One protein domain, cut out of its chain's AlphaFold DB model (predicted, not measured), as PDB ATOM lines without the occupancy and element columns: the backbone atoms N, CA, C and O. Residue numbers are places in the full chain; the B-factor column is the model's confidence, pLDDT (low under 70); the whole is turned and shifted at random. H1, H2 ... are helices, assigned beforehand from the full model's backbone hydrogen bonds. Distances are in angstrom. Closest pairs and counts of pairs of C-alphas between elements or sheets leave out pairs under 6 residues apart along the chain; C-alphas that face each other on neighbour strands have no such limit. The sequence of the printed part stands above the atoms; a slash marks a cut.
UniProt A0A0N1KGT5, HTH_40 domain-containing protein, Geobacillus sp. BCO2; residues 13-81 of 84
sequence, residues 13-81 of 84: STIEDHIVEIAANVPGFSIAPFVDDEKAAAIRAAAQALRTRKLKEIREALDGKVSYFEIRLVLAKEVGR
ATOM      1  N   SER A  13      77.559 -24.731-239.457       63.19
ATOM      2  CA  SER A  13      77.531 -23.359-239.966       63.19
ATOM      3  C   SER A  13      76.574 -22.397-239.240       63.19
ATOM      4  O   SER A  13      76.952 -21.255-239.051       63.19
ATOM      5  N   THR A  14      75.365 -22.803-238.843       77.75
ATOM      6  CA  THR A  14      74.389 -21.968-238.112       77.75
ATOM      7  C   THR A  14      74.807 -21.751-236.659       77.75
ATOM      8  O   THR A  14      74.642 -20.662-236.126       77.75
ATOM      9  N   ILE A  15      75.385 -22.770-236.017       85.06
ATOM     10  CA  ILE A  15      75.882 -22.657-234.639       85.06
ATOM     11  C   ILE A  15      77.115 -21.749-234.601       85.06
ATOM     12  O   ILE A  15      77.193 -20.852-233.769       85.06
ATOM     13  N   GLU A  16      78.052 -21.955-235.528       90.62
ATOM     14  CA  GLU A  16      79.228 -21.102-235.696       90.62
ATOM     15  C   GLU A  16      78.834 -19.639-235.945       90.62
ATOM     16  O   GLU A  16      79.428 -18.738-235.357       90.62
ATOM     17  N   ASP A  17      77.805 -19.398-236.763       88.00
ATOM     18  CA  ASP A  17      77.305 -18.048-237.035       88.00
ATOM     19  C   ASP A  17      76.760 -17.369-235.772       88.00
ATOM     20  O   ASP A  17      77.185 -16.263-235.441       88.00
ATOM     21  N   HIS A  18      75.922 -18.071-235.001       89.50
ATOM     22  CA  HIS A  18      75.406 -17.559-233.729       89.50
ATOM     23  C   HIS A  18      76.525 -17.276-232.720       89.50
ATOM     24  O   HIS A  18      76.493 -16.261-232.031       89.50
ATOM     25  N   ILE A  19      77.541 -18.140-232.628       90.62
ATOM     26  CA  ILE A  19      78.677 -17.915-231.722       90.62
ATOM     27  C   ILE A  19      79.450 -16.652-232.127       90.62
ATOM     28  O   ILE A  19      79.823 -15.858-231.263       90.62
ATOM     29  N   VAL A  20      79.671 -16.439-233.427       91.50
ATOM     30  CA  VAL A  20      80.321 -15.225-233.944       91.50
ATOM     31  C   VAL A  20      79.488 -13.979-233.634       91.50
ATOM     32  O   VAL A  20      80.047 -12.970-233.206       91.50
ATOM     33  N   GLU A  21      78.168 -14.047-233.803       90.25
ATOM     34  CA  GLU A  21      77.254 -12.949-233.474       90.25
ATOM     35  C   GLU A  21      77.294 -12.602-231.979       90.25
ATOM     36  O   GLU A  21      77.437 -11.434-231.612       90.25
ATOM     37  N   ILE A  22      77.250 -13.610-231.104       89.38
ATOM     38  CA  ILE A  22      77.364 -13.419-229.653       89.38
ATOM     39  C   ILE A  22      78.720 -12.793-229.309       89.38
ATOM     40  O   ILE A  22      78.777 -11.834-228.541       89.38
ATOM     41  N   ALA A  23      79.815 -13.281-229.900       89.81
ATOM     42  CA  ALA A  23      81.152 -12.743-229.659       89.81
ATOM     43  C   ALA A  23      81.292 -11.265-230.062       89.81
ATOM     44  O   ALA A  23      82.043 -10.534-229.411       89.81
ATOM     45  N   ALA A  24      80.573 -10.831-231.105       89.00
ATOM     46  CA  ALA A  24      80.539  -9.441-231.552       89.00
ATOM     47  C   ALA A  24      79.718  -8.535-230.617       89.00
ATOM     48  O   ALA A  24      80.111  -7.397-230.370       89.00
ATOM     49  N   ASN A  25      78.589  -9.031-230.103       87.12
ATOM     50  CA  ASN A  25      77.614  -8.217-229.369       87.12
ATOM     51  C   ASN A  25      77.769  -8.271-227.845       87.12
ATOM     52  O   ASN A  25      77.259  -7.396-227.150       87.12
ATOM     53  N   VAL A  26      78.452  -9.285-227.308       87.75
ATOM     54  CA  VAL A  26      78.604  -9.489-225.863       87.75
ATOM     55  C   VAL A  26      80.049  -9.170-225.443       87.75
ATOM     56  O   VAL A  26      80.954  -9.995-225.633       87.75
ATOM     57  N   PRO A  27      80.306  -8.004-224.810       79.94
ATOM     58  CA  PRO A  27      81.657  -7.568-224.437       79.94
ATOM     59  C   PRO A  27      82.420  -8.571-223.560       79.94
ATOM     60  O   PRO A  27      83.636  -8.704-223.690       79.94
ATOM     61  N   GLY A  28      81.713  -9.344-222.730       84.56
ATOM     62  CA  GLY A  28      82.284 -10.365-221.843       84.56
ATOM     63  C   GLY A  28      82.420 -11.767-222.443       84.56
ATOM     64  O   GLY A  28      82.916 -12.662-221.766       84.56
ATOM     65  N   PHE A  29      81.992 -11.997-223.689       88.25
ATOM     66  CA  PHE A  29      82.037 -13.342-224.266       88.25
ATOM     67  C   PHE A  29      83.481 -13.813-224.465       88.25
ATOM     68  O   PHE A  29      84.278 -13.124-225.114       88.25
ATOM     69  N   SER A  30      83.810 -14.979-223.910       88.50
ATOM     70  CA  SER A  30      85.127 -15.597-224.060       88.50
ATOM     71  C   SER A  30      85.161 -16.476-225.304       88.50
ATOM     72  O   SER A  30      84.336 -17.372-225.464       88.50
ATOM     73  N   ILE A  31      86.148 -16.233-226.164       91.00
ATOM     74  CA  ILE A  31      86.387 -17.029-227.373       91.00
ATOM     75  C   ILE A  31      87.435 -18.130-227.152       91.00
ATOM     76  O   ILE A  31      87.620 -18.971-228.027       91.00
ATOM     77  N   ALA A  32      88.069 -18.164-225.974       90.81
ATOM     78  CA  ALA A  32      89.098 -19.138-225.606       90.81
ATOM     79  C   ALA A  32      88.681 -20.619-225.770       90.81
ATOM     80  O   ALA A  32      89.536 -21.421-226.129       90.81
ATOM     81  N   PRO A  33      87.400 -21.019-225.593       92.31
ATOM     82  CA  PRO A  33      86.983 -22.401-225.858       92.31
ATOM     83  C   PRO A  33      87.044 -22.815-227.337       92.31
ATOM     84  O   PRO A  33      86.932 -23.999-227.644       92.31
ATOM     85  N   PHE A  34      87.148 -21.851-228.255       91.69
ATOM     86  CA  PHE A  34      87.053 -22.068-229.701       91.69
ATOM     87  C   PHE A  34      88.346 -21.739-230.445       91.69
ATOM     88  O   PHE A  34      88.555 -22.237-231.548       91.69
ATOM     89  N   VAL A  35      89.177 -20.865-229.877       93.88
ATOM     90  CA  VAL A  35      90.449 -20.446-230.456       93.88
ATOM     91  C   VAL A  35      91.473 -20.275-229.343       93.88
ATOM     92  O   VAL A  35      91.259 -19.511-228.404       93.88
ATOM     93  N   ASP A  36      92.592 -20.980-229.470       93.62
ATOM     94  CA  ASP A  36      93.714 -20.855-228.546       93.62
ATOM     95  C   ASP A  36      94.336 -19.455-228.633       93.62
ATOM     96  O   ASP A  36      94.343 -18.824-229.697       93.62
ATOM     97  N   ASP A  37      94.923 -18.981-227.534       93.19
ATOM     98  CA  ASP A  37      95.494 -17.631-227.458       93.19
ATOM     99  C   ASP A  37      96.582 -17.379-228.510       93.19
ATOM    100  O   ASP A  37      96.642 -16.286-229.082       93.19
ATOM    101  N   GLU A  38      97.400 -18.391-228.818       95.56
ATOM    102  CA  GLU A  38      98.445 -18.308-229.844       95.56
ATOM    103  C   GLU A  38      97.843 -18.060-231.235       95.56
ATOM    104  O   GLU A  38      98.237 -17.126-231.937       95.56
ATOM    105  N   LYS A  39      96.817 -18.833-231.607       95.81
ATOM    106  CA  LYS A  39      96.097 -18.646-232.873       95.81
ATOM    107  C   LYS A  39      95.388 -17.303-232.909       95.81
ATOM    108  O   LYS A  39      95.426 -16.614-233.925       95.81
ATOM    109  N   ALA A  40      94.758 -16.904-231.806       95.50
ATOM    110  CA  ALA A  40      94.069 -15.627-231.722       95.50
ATOM    111  C   ALA A  40      95.046 -14.453-231.895       95.50
ATOM    112  O   ALA A  40      94.740 -13.493-232.604       95.50
ATOM    113  N   ALA A  41      96.237 -14.538-231.294       95.38
ATOM    114  CA  ALA A  41      97.304 -13.560-231.475       95.38
ATOM    115  C   ALA A  41      97.814 -13.534-232.921       95.38
ATOM    116  O   ALA A  41      97.917 -12.453-233.501       95.38
ATOM    117  N   ALA A  42      98.048 -14.700-233.526       96.88
ATOM    118  CA  ALA A  42      98.484 -14.813-234.914       96.88
ATOM    119  C   ALA A  42      97.455 -14.226-235.896       96.88
ATOM    120  O   ALA A  42      97.818 -13.472-236.797       96.88
ATOM    121  N   ILE A  43      96.161 -14.494-235.688       96.50
ATOM    122  CA  ILE A  43      95.067 -13.930-236.492       96.50
ATOM    123  C   ILE A  43      95.027 -12.404-236.375       96.50
ATOM    124  O   ILE A  43      94.941 -11.724-237.399       96.50
ATOM    125  N   ARG A  44      95.117 -11.852-235.155       95.38
ATOM    126  CA  ARG A  44      95.157 -10.392-234.945       95.38
ATOM    127  C   ARG A  44      96.357  -9.762-235.645       95.38
ATOM    128  O   ARG A  44      96.192  -8.785-236.373       95.38
ATOM    129  N   ALA A  45      97.541 -10.344-235.471       95.81
ATOM    130  CA  ALA A  45      98.767  -9.861-236.094       95.81
ATOM    131  C   ALA A  45      98.673  -9.890-237.628       95.81
ATOM    132  O   ALA A  45      98.984  -8.892-238.274       95.81
ATOM    133  N   ALA A  46      98.176 -10.984-238.211       96.19
ATOM    134  CA  ALA A  46      97.992 -11.111-239.655       96.19
ATOM    135  C   ALA A  46      96.982 -10.090-240.202       96.19
ATOM    136  O   ALA A  46      97.265  -9.415-241.190       96.19
ATOM    137  N   ALA A  47      95.830  -9.918-239.544       95.38
ATOM    138  CA  ALA A  47      94.816  -8.945-239.955       95.38
ATOM    139  C   ALA A  47      95.345  -7.499-239.925       95.38
ATOM    140  O   ALA A  47      95.091  -6.724-240.850       95.38
ATOM    141  N   GLN A  48      96.118  -7.147-238.892       94.19
ATOM    142  CA  GLN A  48      96.737  -5.826-238.755       94.19
ATOM    143  C   GLN A  48      97.862  -5.602-239.773       94.19
ATOM    144  O   GLN A  48      97.886  -4.562-240.431       94.19
ATOM    145  N   ALA A  49      98.759  -6.579-239.948       95.38
ATOM    146  CA  ALA A  49      99.881  -6.495-240.883       95.38
ATOM    147  C   ALA A  49      99.410  -6.367-242.340       95.38
ATOM    148  O   ALA A  49      99.925  -5.543-243.092       95.38
ATOM    149  N   LEU A  50      98.387  -7.136-242.717       94.56
ATOM    150  CA  LEU A  50      97.786  -7.098-244.052       94.56
ATOM    151  C   LEU A  50      96.784  -5.948-244.233       94.56
ATOM    152  O   LEU A  50      96.324  -5.716-245.349       94.56
ATOM    153  N   ARG A  51      96.404  -5.256-243.147       93.88
ATOM    154  CA  ARG A  51      95.336  -4.238-243.119       93.88
ATOM    155  C   ARG A  51      94.046  -4.720-243.791       93.88
ATOM    156  O   ARG A  51      93.382  -3.977-244.510       93.88
ATOM    157  N   THR A  52      93.692  -5.983-243.563       92.12
ATOM    158  CA  THR A  52      92.542  -6.633-244.195       92.12
ATOM    159  C   THR A  52      91.718  -7.390-243.168       92.12
ATOM    160  O   THR A  52      92.216  -7.866-242.151       92.12
ATOM    161  N   ARG A  53      90.429  -7.532-243.469       91.31
ATOM    162  CA  ARG A  53      89.511  -8.427-242.755       91.31
ATOM    163  C   ARG A  53      89.066  -9.591-243.643       91.31
ATOM    164  O   ARG A  53      88.180 -10.351-243.260       91.31
ATOM    165  N   LYS A  54      89.643  -9.731-244.846       94.00
ATOM    166  CA  LYS A  54      89.299 -10.825-245.756       94.00
ATOM    167  C   LYS A  54      89.838 -12.134-245.194       94.00
ATOM    168  O   LYS A  54      91.043 -12.330-245.056       94.00
ATOM    169  N   LEU A  55      88.916 -13.053-244.924       95.69
ATOM    170  CA  LEU A  55      89.214 -14.329-244.279       95.69
ATOM    171  C   LEU A  55      90.245 -15.159-245.055       95.69
ATOM    172  O   LEU A  55      91.097 -15.798-244.446       95.69
ATOM    173  N   LYS A  56      90.169 -15.146-246.392       96.38
ATOM    174  CA  LYS A  56      91.081 -15.898-247.263       96.38
ATOM    175  C   LYS A  56      92.529 -15.419-247.116       96.38
ATOM    176  O   LYS A  56      93.393 -16.240-246.844       96.38
ATOM    177  N   GLU A  57      92.757 -14.107-247.191       96.50
ATOM    178  CA  GLU A  57      94.096 -13.502-247.088       96.50
ATOM    179  C   GLU A  57      94.736 -13.796-245.725       96.50
ATOM    180  O   GLU A  57      95.893 -14.199-245.648       96.50
ATOM    181  N   ILE A  58      93.955 -13.672-244.646       96.62
ATOM    182  CA  ILE A  58      94.420 -13.979-243.285       96.62
ATOM    183  C   ILE A  58      94.754 -15.467-243.146       96.62
ATOM    184  O   ILE A  58      95.773 -15.823-242.561       96.62
ATOM    185  N   ARG A  59      93.910 -16.351-243.690       96.56
ATOM    186  CA  ARG A  59      94.142 -17.797-243.642       96.56
ATOM    187  C   ARG A  59      95.393 -18.200-244.421       96.56
ATOM    188  O   ARG A  59      96.142 -19.045-243.942       96.56
ATOM    189  N   GLU A  60      95.602 -17.620-245.600       96.62
ATOM    190  CA  GLU A  60      96.780 -17.867-246.440       96.62
ATOM    191  C   GLU A  60      98.062 -17.391-245.749       96.62
ATOM    192  O   GLU A  60      99.038 -18.134-245.718       96.62
ATOM    193  N   ALA A  61      98.041 -16.224-245.097       95.94
ATOM    194  CA  ALA A  61      99.182 -15.721-244.326       95.94
ATOM    195  C   ALA A  61      99.540 -16.573-243.095       95.94
ATOM    196  O   ALA A  61     100.639 -16.453-242.562       95.94
ATOM    197  N   LEU A  62      98.618 -17.425-242.640       96.06
ATOM    198  CA  LEU A  62      98.811 -18.352-241.524       96.06
ATOM    199  C   LEU A  62      98.967 -19.808-241.992       96.06
ATOM    200  O   LEU A  62      98.710 -20.731-241.218       96.06
ATOM    201  N   ASP A  63      99.338 -20.029-243.257       94.56
ATOM    202  CA  ASP A  63      99.534 -21.354-243.871       94.56
ATOM    203  C   ASP A  63      98.324 -22.299-243.719       94.56
ATOM    204  O   ASP A  63      98.462 -23.520-243.653       94.56
ATOM    205  N   GLY A  64      97.111 -21.756-243.579       91.44
ATOM    206  CA  GLY A  64      95.916 -22.558-243.327       91.44
ATOM    207  C   GLY A  64      95.862 -23.246-241.956       91.44
ATOM    208  O   GLY A  64      94.980 -24.083-241.764       91.44
ATOM    209  N   LYS A  65      96.730 -22.875-241.001       92.81
ATOM    210  CA  LYS A  65      96.766 -23.405-239.619       92.81
ATOM    211  C   LYS A  65      95.550 -23.008-238.773       92.81
ATOM    212  O   LYS A  65      95.375 -23.512-237.667       92.81
ATOM    213  N   VAL A  66      94.718 -22.110-239.295       95.38
ATOM    214  CA  VAL A  66      93.471 -21.648-238.681       95.38
ATOM    215  C   VAL A  66      92.287 -21.849-239.627       95.38
ATOM    216  O   VAL A  66      92.396 -21.758-240.855       95.38
ATOM    217  N   SER A  67      91.127 -22.113-239.042       95.38
ATOM    218  CA  SER A  67      89.846 -22.220-239.729       95.38
ATOM    219  C   SER A  67      89.223 -20.846-239.980       95.38
ATOM    220  O   SER A  67      89.498 -19.860-239.296       95.38
ATOM    221  N   TYR A  68      88.312 -20.779-240.950       95.00
ATOM    222  CA  TYR A  68      87.545 -19.556-241.191       95.00
ATOM    223  C   TYR A  68      86.666 -19.161-240.001       95.00
ATOM    224  O   TYR A  68      86.459 -17.971-239.780       95.00
ATOM    225  N   PHE A  69      86.188 -20.134-239.224       94.12
ATOM    226  CA  PHE A  69      85.426 -19.880-238.007       94.12
ATOM    227  C   PHE A  69      86.280 -19.178-236.940       94.12
ATOM    228  O   PHE A  69      85.883 -18.118-236.461       94.12
ATOM    229  N   GLU A  70      87.484 -19.689-236.651       95.69
ATOM    230  CA  GLU A  70      88.425 -19.059-235.707       95.69
ATOM    231  C   GLU A  70      88.760 -17.619-236.133       95.69
ATOM    232  O   GLU A  70      88.727 -16.705-235.309       95.69
ATOM    233  N   ILE A  71      88.993 -17.381-237.433       96.31
ATOM    234  CA  ILE A  71      89.247 -16.027-237.949       96.31
ATOM    235  C   ILE A  71      88.036 -15.113-237.719       96.31
ATOM    236  O   ILE A  71      88.195 -14.008-237.199       96.31
ATOM    237  N   ARG A  72      86.822 -15.558-238.077       94.69
ATOM    238  CA  ARG A  72      85.589 -14.778-237.866       94.69
ATOM    239  C   ARG A  72      85.405 -14.418-236.394       94.69
ATOM    240  O   ARG A  72      85.059 -13.279-236.098       94.69
ATOM    241  N   LEU A  73      85.667 -15.363-235.499       94.25
ATOM    242  CA  LEU A  73      85.474 -15.203-234.066       94.25
ATOM    243  C   LEU A  73      86.433 -14.167-233.460       94.25
ATOM    244  O   LEU A  73      86.010 -13.275-232.723       94.25
ATOM    245  N   VAL A  74      87.716 -14.238-233.827       94.62
ATOM    246  CA  VAL A  74      88.732 -13.268-233.388       94.62
ATOM    247  C   VAL A  74      88.429 -11.875-233.936       94.62
ATOM    248  O   VAL A  74      88.466 -10.897-233.191       94.62
ATOM    249  N   LEU A  75      88.081 -11.775-235.222       93.31
ATOM    250  CA  LEU A  75      87.753 -10.495-235.847       93.31
ATOM    251  C   LEU A  75      86.483  -9.874-235.253       93.31
ATOM    252  O   LEU A  75      86.463  -8.664-235.035       93.31
ATOM    253  N   ALA A  76      85.445 -10.670-234.981       91.44
ATOM    254  CA  ALA A  76      84.204 -10.217-234.352       91.44
ATOM    255  C   ALA A  76      84.463  -9.559-232.991       91.44
ATOM    256  O   ALA A  76      83.943  -8.477-232.725       91.44
ATOM    257  N   LYS A  77      85.356 -10.147-232.184       86.69
ATOM    258  CA  LYS A  77      85.758  -9.584-230.889       86.69
ATOM    259  C   LYS A  77      86.458  -8.223-231.009       86.69
ATOM    260  O   LYS A  77      86.365  -7.403-230.099       86.69
ATOM    261  N   GLU A  78      87.147  -7.970-232.121       80.56
ATOM    262  CA  GLU A  78      87.846  -6.702-232.371       80.56
ATOM    263  C   GLU A  78      86.943  -5.606-232.959       80.56
ATOM    264  O   GLU A  78      87.264  -4.431-232.799       80.56
ATOM    265  N   VAL A  79      85.815  -5.942-233.610       69.19
ATOM    266  CA  VAL A  79      84.885  -4.929-234.167       69.19
ATOM    267  C   VAL A  79      84.381  -3.993-233.069       69.19
ATOM    268  O   VAL A  79      84.395  -2.783-233.260       69.19
ATOM    269  N   GLY A  80      84.031  -4.532-231.898       58.44
ATOM    270  CA  GLY A  80      83.569  -3.731-230.760       58.44
ATOM    271  C   GLY A  80      84.628  -2.802-230.147       58.44
ATOM    272  O   GLY A  80      84.276  -1.963-229.325       58.44
ATOM    273  N   ARG A  81      85.914  -2.928-230.519       55.09
ATOM    274  CA  ARG A  81      87.007  -2.058-230.039       55.09
ATOM    275  C   ARG A  81      87.385  -0.931-231.004       55.09
ATOM    276  O   ARG A  81      88.095  -0.029-230.588       55.09
TER     277      ARG A  81
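This is residues 13 to 81 of the 84 residues of the protein "HTH_40 domain-containing protein" of Geobacillus sp. BCO2 (UniProt A0A0N1KGT5). Helix H4 is in the middle of a small rounded body, with H1 side by side with it on one flank, both running the same way. On H4's other flank H2 and H3 pack crosswise on it and on each other. The printed part has 69 residues with four named helices, in the order H1, H2, H3, H4, and no named strand; the class is all helix. It is compact, with a radius of gyration of the C-alphas of 11.1 A and spans of 27 by 25 by 20 A.

H1, residues 13 to 25, touches the hub H4, residues 68 to 79, at a shallow tilt of 17 degrees, the same way; their closest C-alphas, of Ala 24 and Ala 76, are 4.7 A apart. H1 is apart from H2, residues 37 to 49, and from H3, residues 55 to 61. H2 touches H4 with residues 40 to 44 alone, only just about perpendicular at 70.1 degrees, the closest C-alphas being those of Ala 40 and Val 74, 6.1 A. With residues 43 to 47 alone H2 touches H3, about perpendicular at 83 degrees, closest at the C-alphas of Ala 46 and Ile 58, 5.8 A. H3 touches residues 68 to 72 of H4 alone, about perpendicular at 75 degrees; the closest C-alphas, of Leu 55 and Tyr 68, are 6.3 A apart. In H1, H2, H3 and H4 every O i to N i+4 pair is within hydrogen-bond range.

H1 begins at C-alpha 13, (77.531, -23.359, -239.966), and is 18.5 A long. H2 measures 18.0 A from C-alpha 37, (95.494, -17.631, -227.458), to C-alpha 49. H3 measures 10.1 A. H4 measures 16.4 A and ends at C-alpha 79, (84.885, -4.929, -234.167).

The C-alphas farthest apart, of Gly 28 and Asp 63, are 30.1 A apart. The printed part has no cut. The link from H1 to H2 is long, with 11 residues; that from H2 to H3 is tight and that from H3 to H4 short. The mean pLDDT of the printed part is 90.6; residue 13 and residues 79 to 81 are under 70.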